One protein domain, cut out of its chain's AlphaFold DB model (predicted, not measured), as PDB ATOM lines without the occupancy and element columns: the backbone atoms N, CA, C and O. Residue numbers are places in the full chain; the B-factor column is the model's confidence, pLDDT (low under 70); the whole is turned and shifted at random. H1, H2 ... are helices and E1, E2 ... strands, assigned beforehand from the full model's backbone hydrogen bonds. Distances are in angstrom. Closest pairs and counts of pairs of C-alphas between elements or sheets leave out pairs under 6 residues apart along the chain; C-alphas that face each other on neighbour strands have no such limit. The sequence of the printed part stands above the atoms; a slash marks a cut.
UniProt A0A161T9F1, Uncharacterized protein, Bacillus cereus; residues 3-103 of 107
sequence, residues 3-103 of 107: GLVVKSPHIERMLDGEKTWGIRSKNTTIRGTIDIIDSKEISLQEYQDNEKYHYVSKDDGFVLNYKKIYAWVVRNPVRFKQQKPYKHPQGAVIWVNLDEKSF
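AT A GLANCE: This is residues 3 to 103 of the 107 residues of an uncharacterized protein of Bacillus cereus (UniProt A0A161T9F1). A small three-stranded antiparallel sheet, E1, E3 and E2, forms a slab with the short helices H2, H3 and H4 towards one end of the long axis, and a long loop, residues 76 to 94, with the little strand E4 makes the other end. H3 packs on E1, H2 and H4 sit by the beginning of E3, and H1 is near the other end of that strand. The printed part has 101 residues, with four named helices and four named strands in the order H1 E1 E2 H2 H3 H4 E3 E4. The class is mixed, helices and strands, with 42 residues in named elements, under half of those printed. The whole is compact, with a radius of gyration of the C-alphas of 14.2 A, yet elongated in outline, spanning 43 by 28 by 23 A.

IN THESE COORDINATES: H1 is residues 10 to 15, 8.6 A long, beginning at C-alpha 10, (176.870, 177.853, 178.782). E1 is residues 21 to 24, and E2 is residues 35 to 42, 19.3 A long. H2, residues 44 to 49, is 8.7 A long. The four-residue helices H3 and H4 are residues 51 to 54 and 62 to 65. E3 is residues 69 to 75, 19.4 A long, beginning at C-alpha 69, (184.077, 175.091, 194.282). E4 is residues 95 to 97, ending at C-alpha 97, (196.940, 174.850, 173.421).

HOW THE PARTS SIT: In the sheet E3 is the inner strand, and E1 and E2 are the edge strands. E1 and E3 are antiparallel at 147 degrees, with N 22 and O 72 within hydrogen-bond range at 2.8 A. E3 and E2 are antiparallel at 155 degrees, with N 42 and O 69 at 2.8 A and N 75 and O 35 at 2.9 A. H3 is on the sheet, over E1, at a height of 7.9 A; the closest C-alphas of the two, those of Trp 21 and His 54, are 4.9 A apart. H1 only grazes the sheet; its closest C-alpha pair with E3, Met 14 and Val 74, is 7.6 A apart. H1 and H3 are near each other. H2 only grazes the sheet, and H2 and H3 meet only through their link. H4 is not on the sheet; its closest C-alpha pair with E3 is Val 63 and Ile 69, at 7.3 A. E4 pairs with no named strand, but residues 95 to 96 pair antiparallel with residues 3 to 4. Every O i to N i+4 pair is within hydrogen-bond range in H1 and H2; H3 and H4 are too short for such a pair.

THE WHOLE: The two C-alphas farthest apart, those of Gln 45 and Lys 101, are 43.6 A apart. The printed part has no cut. The link from E3 to E4, residues 76 to 94, is long. The mean pLDDT of the printed part is 77.9; residues 32 to 37, 59 to 61, 80 to 87, 91 to 93 and 99 to 103 are under 70.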
ATOM      1  N   GLY A   3     193.149 178.056 175.070       74.00
ATOM      2  CA  GLY A   3     191.694 178.102 174.882       74.00
ATOM      3  C   GLY A   3     190.962 177.343 175.984       74.00
ATOM      4  O   GLY A   3     191.397 176.254 176.363       74.00
ATOM      5  N   LEU A   4     189.867 177.909 176.496       79.69
ATOM      6  CA  LEU A   4     188.965 177.228 177.425       79.69
ATOM      7  C   LEU A   4     187.849 176.539 176.641       79.69
ATOM      8  O   LEU A   4     187.144 177.180 175.867       79.69
ATOM      9  N   VAL A   5     187.650 175.247 176.887       75.62
ATOM     10  CA  VAL A   5     186.523 174.508 176.312       75.62
ATOM     11  C   VAL A   5     185.304 174.654 177.223       75.62
ATOM     12  O   VAL A   5     185.352 174.338 178.414       75.62
ATOM     13  N   VAL A   6     184.197 175.145 176.664       77.94
ATOM     14  CA  VAL A   6     182.910 175.318 177.352       77.94
ATOM     15  C   VAL A   6     181.815 174.726 176.472       77.94
ATOM     16  O   VAL A   6     181.783 174.978 175.271       77.94
ATOM     17  N   LYS A   7     180.937 173.908 177.058       76.94
ATOM     18  CA  LYS A   7     179.822 173.278 176.338       76.94
ATOM     19  C   LYS A   7     178.627 174.225 176.227       76.94
ATOM     20  O   LYS A   7     178.388 175.031 177.127       76.94
ATOM     21  N   SER A   8     177.853 174.058 175.160       75.12
ATOM     22  CA  SER A   8     176.512 174.636 175.041       75.12
ATOM     23  C   SER A   8     175.592 174.081 176.144       75.12
ATOM     24  O   SER A   8     175.764 172.912 176.512       75.12
ATOM     25  N   PRO A   9     174.671 174.879 176.725       83.75
ATOM     26  CA  PRO A   9     174.325 176.270 176.380       83.75
ATOM     27  C   PRO A   9     175.157 177.337 177.116       83.75
ATOM     28  O   PRO A   9     174.862 178.532 177.063       83.75
ATOM     29  N   HIS A  10     176.156 176.932 177.901       84.56
ATOM     30  CA  HIS A  10     176.870 177.853 178.782       84.56
ATOM     31  C   HIS A  10     177.784 178.823 178.034       84.56
ATOM     32  O   HIS A  10     177.991 179.930 178.528       84.56
ATOM     33  N   ILE A  11     178.348 178.419 176.893       81.69
ATOM     34  CA  ILE A  11     179.247 179.282 176.119       81.69
ATOM     35  C   ILE A  11     178.479 180.434 175.470       81.69
ATOM     36  O   ILE A  11     178.950 181.561 175.470       81.69
ATOM     37  N   GLU A  12     177.264 180.185 175.008       82.94
ATOM     38  CA  GLU A  12     176.372 181.155 174.387       82.94
ATOM     39  C   GLU A  12     175.953 182.197 175.416       82.94
ATOM     40  O   GLU A  12     176.207 183.376 175.207       82.94
ATOM     41  N   ARG A  13     175.485 181.762 176.592       84.38
ATOM     42  CA  ARG A  13     175.147 182.677 177.695       84.38
ATOM     43  C   ARG A  13     176.337 183.505 178.165       84.38
ATOM     44  O   ARG A  13     176.173 184.653 178.562       84.38
ATOM     45  N   MET A  14     177.541 182.924 178.162       85.25
ATOM     46  CA  MET A  14     178.752 183.688 178.459       85.25
ATOM     47  C   MET A  14     179.007 184.733 177.380       85.25
ATOM     48  O   MET A  14     179.308 185.867 177.715       85.25
ATOM     49  N   LEU A  15     178.873 184.371 176.104       81.50
ATOM     50  CA  LEU A  15     179.099 185.267 174.973       81.50
ATOM     51  C   LEU A  15     178.041 186.371 174.835       81.50
ATOM     52  O   LEU A  15     178.365 187.439 174.325       81.50
ATOM     53  N   ASP A  16     176.820 186.132 175.308       84.25
ATOM     54  CA  ASP A  16     175.737 187.123 175.373       84.25
ATOM     55  C   ASP A  16     175.815 188.006 176.629       84.25
ATOM     56  O   ASP A  16     175.008 188.911 176.815       84.25
ATOM     57  N   GLY A  17     176.804 187.770 177.500       82.06
ATOM     58  CA  GLY A  17     177.000 188.532 178.735       82.06
ATOM     59  C   GLY A  17     176.009 188.187 179.850       82.06
ATOM     60  O   GLY A  17     176.107 188.741 180.942       82.06
ATOM     61  N   GLU A  18     175.099 187.244 179.614       86.38
ATOM     62  CA  GLU A  18     174.130 186.779 180.604       86.38
ATOM     63  C   GLU A  18     174.830 186.042 181.748       86.38
ATOM     64  O   GLU A  18     174.506 186.256 182.913       86.38
ATOM     65  N   LYS A  19     175.821 185.198 181.422       86.94
ATOM     66  CA  LYS A  19     176.564 184.347 182.361       86.94
ATOM     67  C   LYS A  19     177.986 184.860 182.561       86.94
ATOM     68  O   LYS A  19     178.820 184.773 181.667       86.94
ATOM     69  N   THR A  20     178.305 185.288 183.776       88.50
ATOM     70  CA  THR A  20     179.628 185.838 184.103       88.50
ATOM     71  C   THR A  20     180.519 184.865 184.866       88.50
ATOM     72  O   THR A  20     181.709 185.126 184.988       88.50
ATOM     73  N   TRP A  21     180.009 183.746 185.394       89.25
ATOM     74  CA  TRP A  21     180.803 182.792 186.187       89.25
ATOM     75  C   TRP A  21     180.867 181.404 185.544       89.25
ATOM     76  O   TRP A  21     179.842 180.810 185.207       89.25
ATOM     77  N   GLY A  22     182.065 180.829 185.434       88.12
ATOM     78  CA  GLY A  22     182.301 179.415 185.131       88.12
ATOM     79  C   GLY A  22     182.631 178.616 186.394       88.12
ATOM     80  O   GLY A  22     183.665 178.852 187.007       88.12
ATOM     81  N   ILE A  23     181.788 177.651 186.771       89.06
ATOM     82  CA  ILE A  23     182.002 176.827 187.972       89.06
ATOM     83  C   ILE A  23     182.959 175.672 187.668       89.06
ATOM     84  O   ILE A  23     182.790 174.970 186.666       89.06
ATOM     85  N   ARG A  24     183.985 175.486 188.502       87.44
ATOM     86  CA  ARG A  24     185.027 174.457 188.349       87.44
ATOM     87  C   ARG A  24     185.451 173.897 189.707       87.44
ATOM     88  O   ARG A  24     185.301 174.551 190.728       87.44
ATOM     89  N   SER A  25     186.051 172.710 189.708       86.88
ATOM     90  CA  SER A  25     186.618 172.080 190.912       86.88
ATOM     91  C   SER A  25     188.063 172.501 191.222       86.88
ATOM     92  O   SER A  25     188.645 172.045 192.204       86.88
ATOM     93  N   LYS A  26     188.674 173.350 190.377       86.19
ATOM     94  CA  LYS A  26     190.055 173.840 190.525       86.19
ATOM     95  C   LYS A  26     190.166 175.330 190.185       86.19
ATOM     96  O   LYS A  26     189.473 175.816 189.288       86.19
ATOM     97  N   ASN A  27     191.084 176.021 190.859       88.75
ATOM     98  CA  ASN A  27     191.503 177.386 190.529       88.75
ATOM     99  C   ASN A  27     192.271 177.416 189.185       88.75
ATOM    100  O   ASN A  27     192.836 176.407 188.755       88.75
ATOM    101  N   THR A  28     192.314 178.573 188.522       83.69
ATOM    102  CA  THR A  28     193.219 178.856 187.407       83.69
ATOM    103  C   THR A  28     193.826 180.259 187.497       83.69
ATOM    104  O   THR A  28     193.144 181.238 187.806       83.69
ATOM    105  N   THR A  29     195.106 180.371 187.140       82.19
ATOM    106  CA  THR A  29     195.836 181.640 186.985       82.19
ATOM    107  C   THR A  29     195.918 182.111 185.528       82.19
ATOM    108  O   THR A  29     196.511 183.148 185.256       82.19
ATOM    109  N   ILE A  30     195.328 181.377 184.574       77.75
ATOM    110  CA  ILE A  30     195.338 181.738 183.147       77.75
ATOM    111  C   ILE A  30     194.404 182.936 182.914       77.75
ATOM    112  O   ILE A  30     193.273 182.929 183.400       77.75
ATOM    113  N   ARG A  31     194.880 183.944 182.173       76.00
ATOM    114  CA  ARG A  31     194.179 185.191 181.802       76.00
ATOM    115  C   ARG A  31     194.397 185.454 180.294       76.00
ATOM    116  O   ARG A  31     195.493 185.178 179.809       76.00
ATOM    117  N   GLY A  32     193.389 185.919 179.543       64.94
ATOM    118  CA  GLY A  32     193.469 186.151 178.083       64.94
ATOM    119  C   GLY A  32     192.090 186.263 177.411       64.94
ATOM    120  O   GLY A  32     191.094 186.185 178.103       64.94
ATOM    121  N   THR A  33     192.010 186.413 176.083       62.97
ATOM    122  CA  THR A  33     190.751 186.738 175.370       62.97
ATOM    123  C   THR A  33     189.629 185.703 175.595       62.97
ATOM    124  O   THR A  33     189.829 184.505 175.391       62.97
ATOM    125  N   ILE A  34     188.431 186.196 175.955       61.06
ATOM    126  CA  ILE A  34     187.533 185.656 177.005       61.06
ATOM    127  C   ILE A  34     188.214 185.811 178.364       61.06
ATOM    128  O   ILE A  34     188.744 184.841 178.914       61.06
ATOM    129  N   ASP A  35     188.223 187.045 178.878       58.91
ATOM    130  CA  ASP A  35     188.948 187.382 180.097       58.91
ATOM    131  C   ASP A  35     188.308 186.657 181.277       58.91
ATOM    132  O   ASP A  35     187.389 187.163 181.921       58.91
ATOM    133  N   ILE A  36     188.816 185.465 181.596       63.53
ATOM    134  CA  ILE A  36     188.789 185.013 182.979       63.53
ATOM    135  C   ILE A  36     189.634 186.042 183.698       63.53
ATOM    136  O   ILE A  36     190.841 186.039 183.523       63.53
ATOM    137  N   ILE A  37     189.022 186.962 184.422       67.88
ATOM    138  CA  ILE A  37     189.749 188.013 185.136       67.88
ATOM    139  C   ILE A  37     190.126 187.554 186.541       67.88
ATOM    140  O   ILE A  37     191.146 187.972 187.084       67.88
ATOM    141  N   ASP A  38     189.328 186.652 187.110       71.94
ATOM    142  CA  ASP A  38     189.447 186.225 188.493       71.94
ATOM    143  C   ASP A  38     189.003 184.767 188.667       71.94
ATOM    144  O   ASP A  38     188.242 184.218 187.864       71.94
ATOM    145  N   SER A  39     189.505 184.126 189.715       86.00
ATOM    146  CA  SER A  39     189.124 182.780 190.120       86.00
ATOM    147  C   SER A  39     189.124 182.713 191.638       86.00
ATOM    148  O   SER A  39     190.179 182.762 192.272       86.00
ATOM    149  N   LYS A  40     187.928 182.596 192.214       89.25
ATOM    150  CA  LYS A  40     187.737 182.571 193.666       89.25
ATOM    151  C   LYS A  40     187.151 181.247 194.124       89.25
ATOM    152  O   LYS A  40     186.265 180.703 193.465       89.25
ATOM    153  N   GLU A  41     187.662 180.733 195.238       92.56
ATOM    154  CA  GLU A  41     187.013 179.641 195.965       92.56
ATOM    155  C   GLU A  41     185.722 180.193 196.579       92.56
ATOM    156  O   GLU A  41     185.738 181.284 197.144       92.56
ATOM    157  N   ILE A  42     184.613 179.477 196.417       91.31
ATOM    158  CA  ILE A  42     183.306 179.847 196.965       91.31
ATOM    159  C   ILE A  42     182.739 178.686 197.776       91.31
ATOM    160  O   ILE A  42     183.012 177.516 197.498       91.31
ATOM    161  N   SER A  43     181.932 179.015 198.776       90.69
ATOM    162  CA  SER A  43     181.162 178.031 199.536       90.69
ATOM    163  C   SER A  43     179.990 177.457 198.723       90.69
ATOM    164  O   SER A  43     179.585 178.011 197.697       90.69
ATOM    165  N   LEU A  44     179.403 176.348 199.194       88.69
ATOM    166  CA  LEU A  44     178.175 175.794 198.605       88.69
ATOM    167  C   LEU A  44     177.003 176.784 198.702       88.69
ATOM    168  O   LEU A  44     176.226 176.897 197.757       88.69
ATOM    169  N   GLN A  45     176.915 177.525 199.809       88.56
ATOM    170  CA  GLN A  45     175.899 178.559 200.005       88.56
ATOM    171  C   GLN A  45     176.064 179.684 198.978       88.56
ATOM    172  O   GLN A  45     175.121 180.016 198.268       88.56
ATOM    173  N   GLU A  46     177.286 180.198 198.797       89.50
ATOM    174  CA  GLU A  46     177.556 181.202 197.765       89.50
ATOM    175  C   GLU A  46     177.254 180.686 196.358       89.50
ATOM    176  O   GLU A  46     176.743 181.448 195.547       89.50
ATOM    177  N   TYR A  47     177.546 179.419 196.052       89.06
ATOM    178  CA  TYR A  47     177.140 178.804 194.787       89.06
ATOM    179  C   TYR A  47     175.612 178.851 194.616       89.06
ATOM    180  O   TYR A  47     175.122 179.346 193.606       89.06
ATOM    181  N   GLN A  48     174.850 178.419 195.623       88.44
ATOM    182  CA  GLN A  48     173.385 178.396 195.569       88.44
ATOM    183  C   GLN A  48     172.760 179.799 195.486       88.44
ATOM    184  O   GLN A  48     171.751 179.981 194.804       88.44
ATOM    185  N   ASP A  49     173.345 180.791 196.153       89.81
ATOM    186  CA  ASP A  49     172.821 182.163 196.184       89.81
ATOM    187  C   ASP A  49     173.142 182.947 194.903       89.81
ATOM    188  O   ASP A  49     172.484 183.939 194.578       89.81
ATOM    189  N   ASN A  50     174.146 182.501 194.146       90.06
ATOM    190  CA  ASN A  50     174.661 183.186 192.963       90.06
ATOM    191  C   ASN A  50     174.329 182.472 191.647       90.06
ATOM    192  O   ASN A  50     174.990 182.711 190.630       90.06
ATOM    193  N   GLU A  51     173.258 181.675 191.635       87.94
ATOM    194  CA  GLU A  51     172.777 180.946 190.458       87.94
ATOM    195  C   GLU A  51     172.643 181.844 189.223       87.94
ATOM    196  O   GLU A  51     173.058 181.464 188.131       87.94
ATOM    197  N   LYS A  52     172.191 183.089 189.400       88.88
ATOM    198  CA  LYS A  52     172.065 184.086 188.324       88.88
ATOM    199  C   LYS A  52     173.361 184.383 187.556       88.88
ATOM    200  O   LYS A  52     173.292 184.850 186.429       88.88
ATOM    201  N   TYR A  53     174.540 184.148 188.138       87.06
ATOM    202  CA  TYR A  53     175.816 184.410 187.461       87.06
ATOM    203  C   TYR A  53     176.341 183.199 186.695       87.06
ATOM    204  O   TYR A  53     177.157 183.359 185.785       87.06
ATOM    205  N   HIS A  54     175.898 181.987 187.041       86.50
ATOM    206  CA  HIS A  54     176.379 180.760 186.414       86.50
ATOM    207  C   HIS A  54     175.296 179.903 185.748       86.50
ATOM    208  O   HIS A  54     175.658 179.037 184.958       86.50
ATOM    209  N   TYR A  55     174.008 180.127 185.978       86.94
ATOM    210  CA  TYR A  55     172.906 179.375 185.365       86.94
ATOM    211  C   TYR A  55     173.112 177.853 185.419       86.94
ATOM    212  O   TYR A  55     172.969 177.163 184.412       86.94
ATOM    213  N   VAL A  56     173.548 177.352 186.576       84.31
ATOM    214  CA  VAL A  56     173.610 175.911 186.854       84.31
ATOM    215  C   VAL A  56     172.581 175.678 187.942       84.31
ATOM    216  O   VAL A  56     172.689 176.317 188.989       84.31
ATOM    217  N   SER A  57     171.598 174.819 187.670       79.12
ATOM    218  CA  SER A  57     170.527 174.545 188.627       79.12
ATOM    219  C   SER A  57     171.109 174.006 189.934       79.12
ATOM    220  O   SER A  57     172.126 173.302 189.952       79.12
ATOM    221  N   LYS A  58     170.436 174.301 191.045       71.94
ATOM    222  CA  LYS A  58     170.748 173.710 192.354       71.94
ATOM    223  C   LYS A  58     170.604 172.184 192.337       71.94
ATOM    224  O   LYS A  58     171.323 171.506 193.068       71.94
ATOM    225  N   ASP A  59     169.762 171.665 191.445       69.50
ATOM    226  CA  ASP A  59     169.469 170.235 191.299       69.50
ATOM    227  C   ASP A  59     170.487 169.485 190.429       69.50
ATOM    228  O   ASP A  59     170.462 168.259 190.370       69.50
ATOM    229  N   ASP A  60     171.410 170.192 189.763       69.00
ATOM    230  CA  ASP A  60     172.324 169.588 188.781       69.00
ATOM    231  C   ASP A  60     173.325 168.607 189.436       69.00
ATOM    232  O   ASP A  60     173.989 167.842 188.749       69.00
ATOM    233  N   GLY A  61     173.435 168.585 190.775       65.75
ATOM    234  CA  GLY A  61     174.083 167.531 191.579       65.75
ATOM    235  C   GLY A  61     175.606 167.381 191.424       65.75
ATOM    236  O   GLY A  61     176.292 166.972 192.359       65.75
ATOM    237  N   PHE A  62     176.179 167.778 190.288       72.12
ATOM    238  CA  PHE A  62     177.600 167.663 189.961       72.12
ATOM    239  C   PHE A  62     178.493 168.413 190.947       72.12
ATOM    240  O   PHE A  62     179.597 167.960 191.252       72.12
ATOM    241  N   VAL A  63     178.012 169.545 191.462       73.75
ATOM    242  CA  VAL A  63     178.759 170.404 192.387       73.75
ATOM    243  C   VAL A  63     178.832 169.805 193.794       73.75
ATOM    244  O   VAL A  63     179.811 170.048 194.493       73.75
ATOM    245  N   LEU A  64     177.886 168.940 194.183       74.06
ATOM    246  CA  LEU A  64     177.908 168.259 195.488       74.06
ATOM    247  C   LEU A  64     179.110 167.313 195.635       74.06
ATOM    248  O   LEU A  64     179.566 167.053 196.743       74.06
ATOM    249  N   ASN A  65     179.667 166.844 194.515       79.69
ATOM    250  CA  ASN A  65     180.846 165.977 194.496       79.69
ATOM    251  C   ASN A  65     182.174 166.753 194.517       79.69
ATOM    252  O   ASN A  65     183.253 166.151 194.513       79.69
ATOM    253  N   TYR A  66     182.141 168.087 194.487       81.69
ATOM    254  CA  TYR A  66     183.354 168.894 194.491       81.69
ATOM    255  C   TYR A  66     183.837 169.126 195.919       81.69
ATOM    256  O   TYR A  66     183.151 169.728 196.733       81.69
ATOM    257  N   LYS A  67     185.086 168.733 196.197       84.75
ATOM    258  CA  LYS A  67     185.753 169.072 197.467       84.75
ATOM    259  C   LYS A  67     185.882 170.585 197.670       84.75
ATOM    260  O   LYS A  67     185.934 171.046 198.802       84.75
ATOM    261  N   LYS A  68     186.007 171.328 196.567       87.94
ATOM    262  CA  LYS A  68     186.153 172.784 196.510       87.94
ATOM    263  C   LYS A  68     185.474 173.314 195.257       87.94
ATOM    264  O   LYS A  68     185.602 172.707 194.191       87.94
ATOM    265  N   ILE A  69     184.799 174.449 195.379       90.19
ATOM    266  CA  ILE A  69     184.077 175.091 194.282       90.19
ATOM    267  C   ILE A  69     184.815 176.377 193.934       90.19
ATOM    268  O   ILE A  69     185.088 177.194 194.805       90.19
ATOM    269  N   TYR A  70     185.138 176.558 192.659       90.38
ATOM    270  CA  TYR A  70     185.769 177.768 192.151       90.38
ATOM    271  C   TYR A  70     184.869 178.439 191.124       90.38
ATOM    272  O   TYR A  70     184.432 177.799 190.164       90.38
ATOM    273  N   ALA A  71     184.641 179.737 191.296       90.31
ATOM    274  CA  ALA A  71     183.994 180.584 190.307       90.31
ATOM    275  C   ALA A  71     185.054 181.309 189.477       90.31
ATOM    276  O   ALA A  71     185.808 182.132 189.994       90.31
ATOM    277  N   TRP A  72     185.116 180.993 188.186       89.38
ATOM    278  CA  TRP A  72     185.952 181.692 187.213       89.38
ATOM    279  C   TRP A  72     185.149 182.852 186.637       89.38
ATOM    280  O   TRP A  72     184.171 182.626 185.925       89.38
ATOM    281  N   VAL A  73     185.530 184.080 186.976       84.00
ATOM    282  CA  VAL A  73     184.807 185.291 186.583       84.00
ATOM    283  C   VAL A  73     185.235 185.696 185.182       84.00
ATOM    284  O   VAL A  73     186.406 185.980 184.955       84.00
ATOM    285  N   VAL A  74     184.277 185.741 184.267       83.25
ATOM    286  CA  VAL A  74     184.428 186.118 182.865       83.25
ATOM    287  C   VAL A  74     183.944 187.553 182.671       83.25
ATOM    288  O   VAL A  74     182.869 187.921 183.153       83.25
ATOM    289  N   ARG A  75     184.719 188.365 181.947       75.94
ATOM    290  CA  ARG A  75     184.313 189.697 181.479       75.94
ATOM    291  C   ARG A  75     184.633 189.890 180.001       75.94
ATOM    292  O   ARG A  75     185.494 189.207 179.457       75.94
ATOM    293  N   ASN A  76     183.923 190.836 179.382       72.94
ATOM    294  CA  ASN A  76     184.113 191.269 177.994       72.94
ATOM    295  C   ASN A  76     184.244 190.098 177.006       72.94
ATOM    296  O   ASN A  76     185.247 189.983 176.298       72.94
ATOM    297  N   PRO A  77     183.260 189.185 176.976       73.75
ATOM    298  CA  PRO A  77     183.291 188.078 176.043       73.75
ATOM    299  C   PRO A  77     183.245 188.622 174.607       73.75
ATOM    300  O   PRO A  77     182.356 189.390 174.246       73.75
ATOM    301  N   VAL A  78     184.204 188.224 173.773       70.75
ATOM    302  CA  VAL A  78     184.245 188.629 172.363       70.75
ATOM    303  C   VAL A  78     183.874 187.436 171.494       70.75
ATOM    304  O   VAL A  78     184.570 186.420 171.481       70.75
ATOM    305  N   ARG A  79     182.782 187.569 170.735       71.19
ATOM    306  CA  ARG A  79     182.434 186.622 169.670       71.19
ATOM    307  C   ARG A  79     183.345 186.871 168.468       71.19
ATOM    308  O   ARG A  79     183.422 187.989 167.962       71.19
ATOM    309  N   PHE A  80     184.010 185.829 167.972       67.12
ATOM    310  CA  PHE A  80     184.677 185.924 166.673       67.12
ATOM    311  C   PHE A  80     183.632 186.092 165.572       67.12
ATOM    312  O   PHE A  80     182.656 185.345 165.530       67.12
ATOM    313  N   LYS A  81     183.866 187.043 164.658       66.12
ATOM    314  CA  LYS A  81     182.986 187.291 163.500       66.12
ATOM    315  C   LYS A  81     182.802 186.045 162.626       66.12
ATOM    316  O   LYS A  81     181.754 185.877 162.019       66.12
ATOM    317  N   GLN A  82     183.806 185.171 162.585       64.00
ATOM    318  CA  GLN A  82     183.758 183.889 161.894       64.00
ATOM    319  C   GLN A  82     184.249 182.787 162.834       64.00
ATOM    320  O   GLN A  82     185.277 182.945 163.500       64.00
ATOM    321  N   GLN A  83     183.518 181.671 162.894       65.69
ATOM    322  CA  GLN A  83     183.949 180.495 163.650       65.69
ATOM    323  C   GLN A  83     185.273 179.991 163.067       65.69
ATOM    324  O   GLN A  83     185.354 179.654 161.886       65.69
ATOM    325  N   LYS A  84     186.326 179.962 163.887       66.00
ATOM    326  CA  LYS A  84     187.624 179.425 163.476       66.00
ATOM    327  C   LYS A  84     187.553 177.895 163.525       66.00
ATOM    328  O   LYS A  84     187.221 177.367 164.589       66.00
ATOM    329  N   PRO A  85     187.863 177.176 162.430       63.00
ATOM    330  CA  PRO A  85     187.919 175.721 162.449       63.00
ATOM    331  C   PRO A  85     188.896 175.260 163.530       63.00
ATOM    332  O   PRO A  85     190.079 175.593 163.499       63.00
ATOM    333  N   TYR A  86     188.387 174.516 164.506       65.94
ATOM    334  CA  TYR A  86     189.159 174.031 165.637       65.94
ATOM    335  C   TYR A  86     189.082 172.507 165.683       65.94
ATOM    336  O   TYR A  86     188.011 171.933 165.874       65.94
ATOM    337  N   LYS A  87     190.226 171.841 165.502       67.25
ATOM    338  CA  LYS A  87     190.329 170.390 165.673       67.25
ATOM    339  C   LYS A  87     190.645 170.101 167.136       67.25
ATOM    340  O   LYS A  87     191.765 170.334 167.586       67.25
ATOM    341  N   HIS A  88     189.647 169.609 167.866       71.31
ATOM    342  CA  HIS A  88     189.803 169.262 169.276       71.31
ATOM    343  C   HIS A  88     190.828 168.126 169.437       71.31
ATOM    344  O   HIS A  88     190.632 167.054 168.855       71.31
ATOM    345  N   PRO A  89     191.928 168.324 170.187       72.81
ATOM    346  CA  PRO A  89     192.904 167.279 170.427       72.81
ATOM    347  C   PRO A  89     192.326 166.240 171.388       72.81
ATOM    348  O   PRO A  89     191.625 166.558 172.354       72.81
ATOM    349  N   GLN A  90     192.643 164.974 171.133       71.56
ATOM    350  CA  GLN A  90     192.203 163.868 171.974       71.56
ATOM    351  C   GLN A  90     192.760 164.033 173.399       71.56
ATOM    352  O   GLN A  90     193.944 164.303 173.586       71.56
ATOM    353  N   GLY A  91     191.893 163.905 174.408       67.81
ATOM    354  CA  GLY A  91     192.270 164.004 175.824       67.81
ATOM    355  C   GLY A  91     192.275 165.417 176.422       67.81
ATOM    356  O   GLY A  91     192.487 165.556 177.626       67.81
ATOM    357  N   ALA A  92     191.997 166.472 175.648       68.56
ATOM    358  CA  ALA A  92     191.839 167.804 176.228       68.56
ATOM    359  C   ALA A  92     190.453 167.981 176.866       68.56
ATOM    360  O   ALA A  92     189.431 167.940 176.183       68.56
ATOM    361  N   VAL A  93     190.428 168.188 178.186       67.56
ATOM    362  CA  VAL A  93     189.181 168.251 178.975       67.56
ATOM    363  C   VAL A  93     188.788 169.684 179.354       67.56
ATOM    364  O   VAL A  93     187.603 169.978 179.469       67.56
ATOM    365  N   ILE A  94     189.759 170.585 179.561       71.62
ATOM    366  CA  ILE A  94     189.502 171.944 180.084       71.62
ATOM    367  C   ILE A  94     190.269 173.003 179.289       71.62
ATOM    368  O   ILE A  94     189.660 173.903 178.719       71.62
ATOM    369  N   TRP A  95     191.597 172.883 179.233       74.88
ATOM    370  CA  TRP A  95     192.464 173.828 178.534       74.88
ATOM    371  C   TRP A  95     193.105 173.181 177.319       74.88
ATOM    372  O   TRP A  95     193.628 172.070 177.402       74.88
ATOM    373  N   VAL A  96     193.109 173.912 176.209       74.25
ATOM    374  CA  VAL A  96     193.738 173.498 174.955       74.25
ATOM    375  C   VAL A  96     194.830 174.487 174.577       74.25
ATOM    376  O   VAL A  96     194.699 175.691 174.800       74.25
ATOM    377  N   ASN A  97     195.931 173.987 174.023       73.69
ATOM    378  CA  ASN A  97     196.940 174.850 173.421       73.69
ATOM    379  C   ASN A  97     196.451 175.249 172.028       73.69
ATOM    380  O   ASN A  97     196.153 174.384 171.207       73.69
ATOM    381  N   LEU A  98     196.350 176.552 171.790       70.19
ATOM    382  CA  LEU A  98     196.006 177.130 170.499       70.19
ATOM    383  C   LEU A  98     197.289 177.658 169.855       70.19
ATOM    384  O   LEU A  98     198.026 178.429 170.482       70.19
ATOM    385  N   ASP A  99     197.542 177.224 168.621       69.06
ATOM    386  CA  ASP A  99     198.647 177.713 167.800       69.06
ATOM    387  C   ASP A  99     198.393 179.181 167.416       69.06
ATOM    388  O   ASP A  99     197.337 179.544 166.891       69.06
ATOM    389  N   GLU A 100     199.370 180.036 167.708       60.94
ATOM    390  CA  GLU A 100     199.320 181.475 167.441       60.94
ATOM    391  C   GLU A 100     199.267 181.783 165.945       60.94
ATOM    392  O   GLU A 100     198.596 182.734 165.531       60.94
ATOM    393  N   LYS A 101     199.871 180.929 165.107       58.22
ATOM    394  CA  LYS A 101     199.837 181.092 163.646       58.22
ATOM    395  C   LYS A 101     198.424 180.968 163.082       58.22
ATOM    396  O   LYS A 101     198.094 181.621 162.095       58.22
ATOM    397  N   SER A 102     197.567 180.173 163.723       56.03
ATOM    398  CA  SER A 102     196.160 180.024 163.334       56.03
ATOM    399  C   SER A 102     195.315 181.252 163.689       56.03
ATOM    400  O   SER A 102     194.219 181.422 163.155       56.03
ATOM    401  N   PHE A 103     195.795 182.114 164.593       55.44
ATOM    402  CA  PHE A 103     195.014 183.224 165.130       55.44
ATOM    403  C   PHE A 103     195.315 184.578 164.488       55.44
ATOM    404  O   PHE A 103     194.360 185.300 164.202       55.44
TER     405      PHE A 103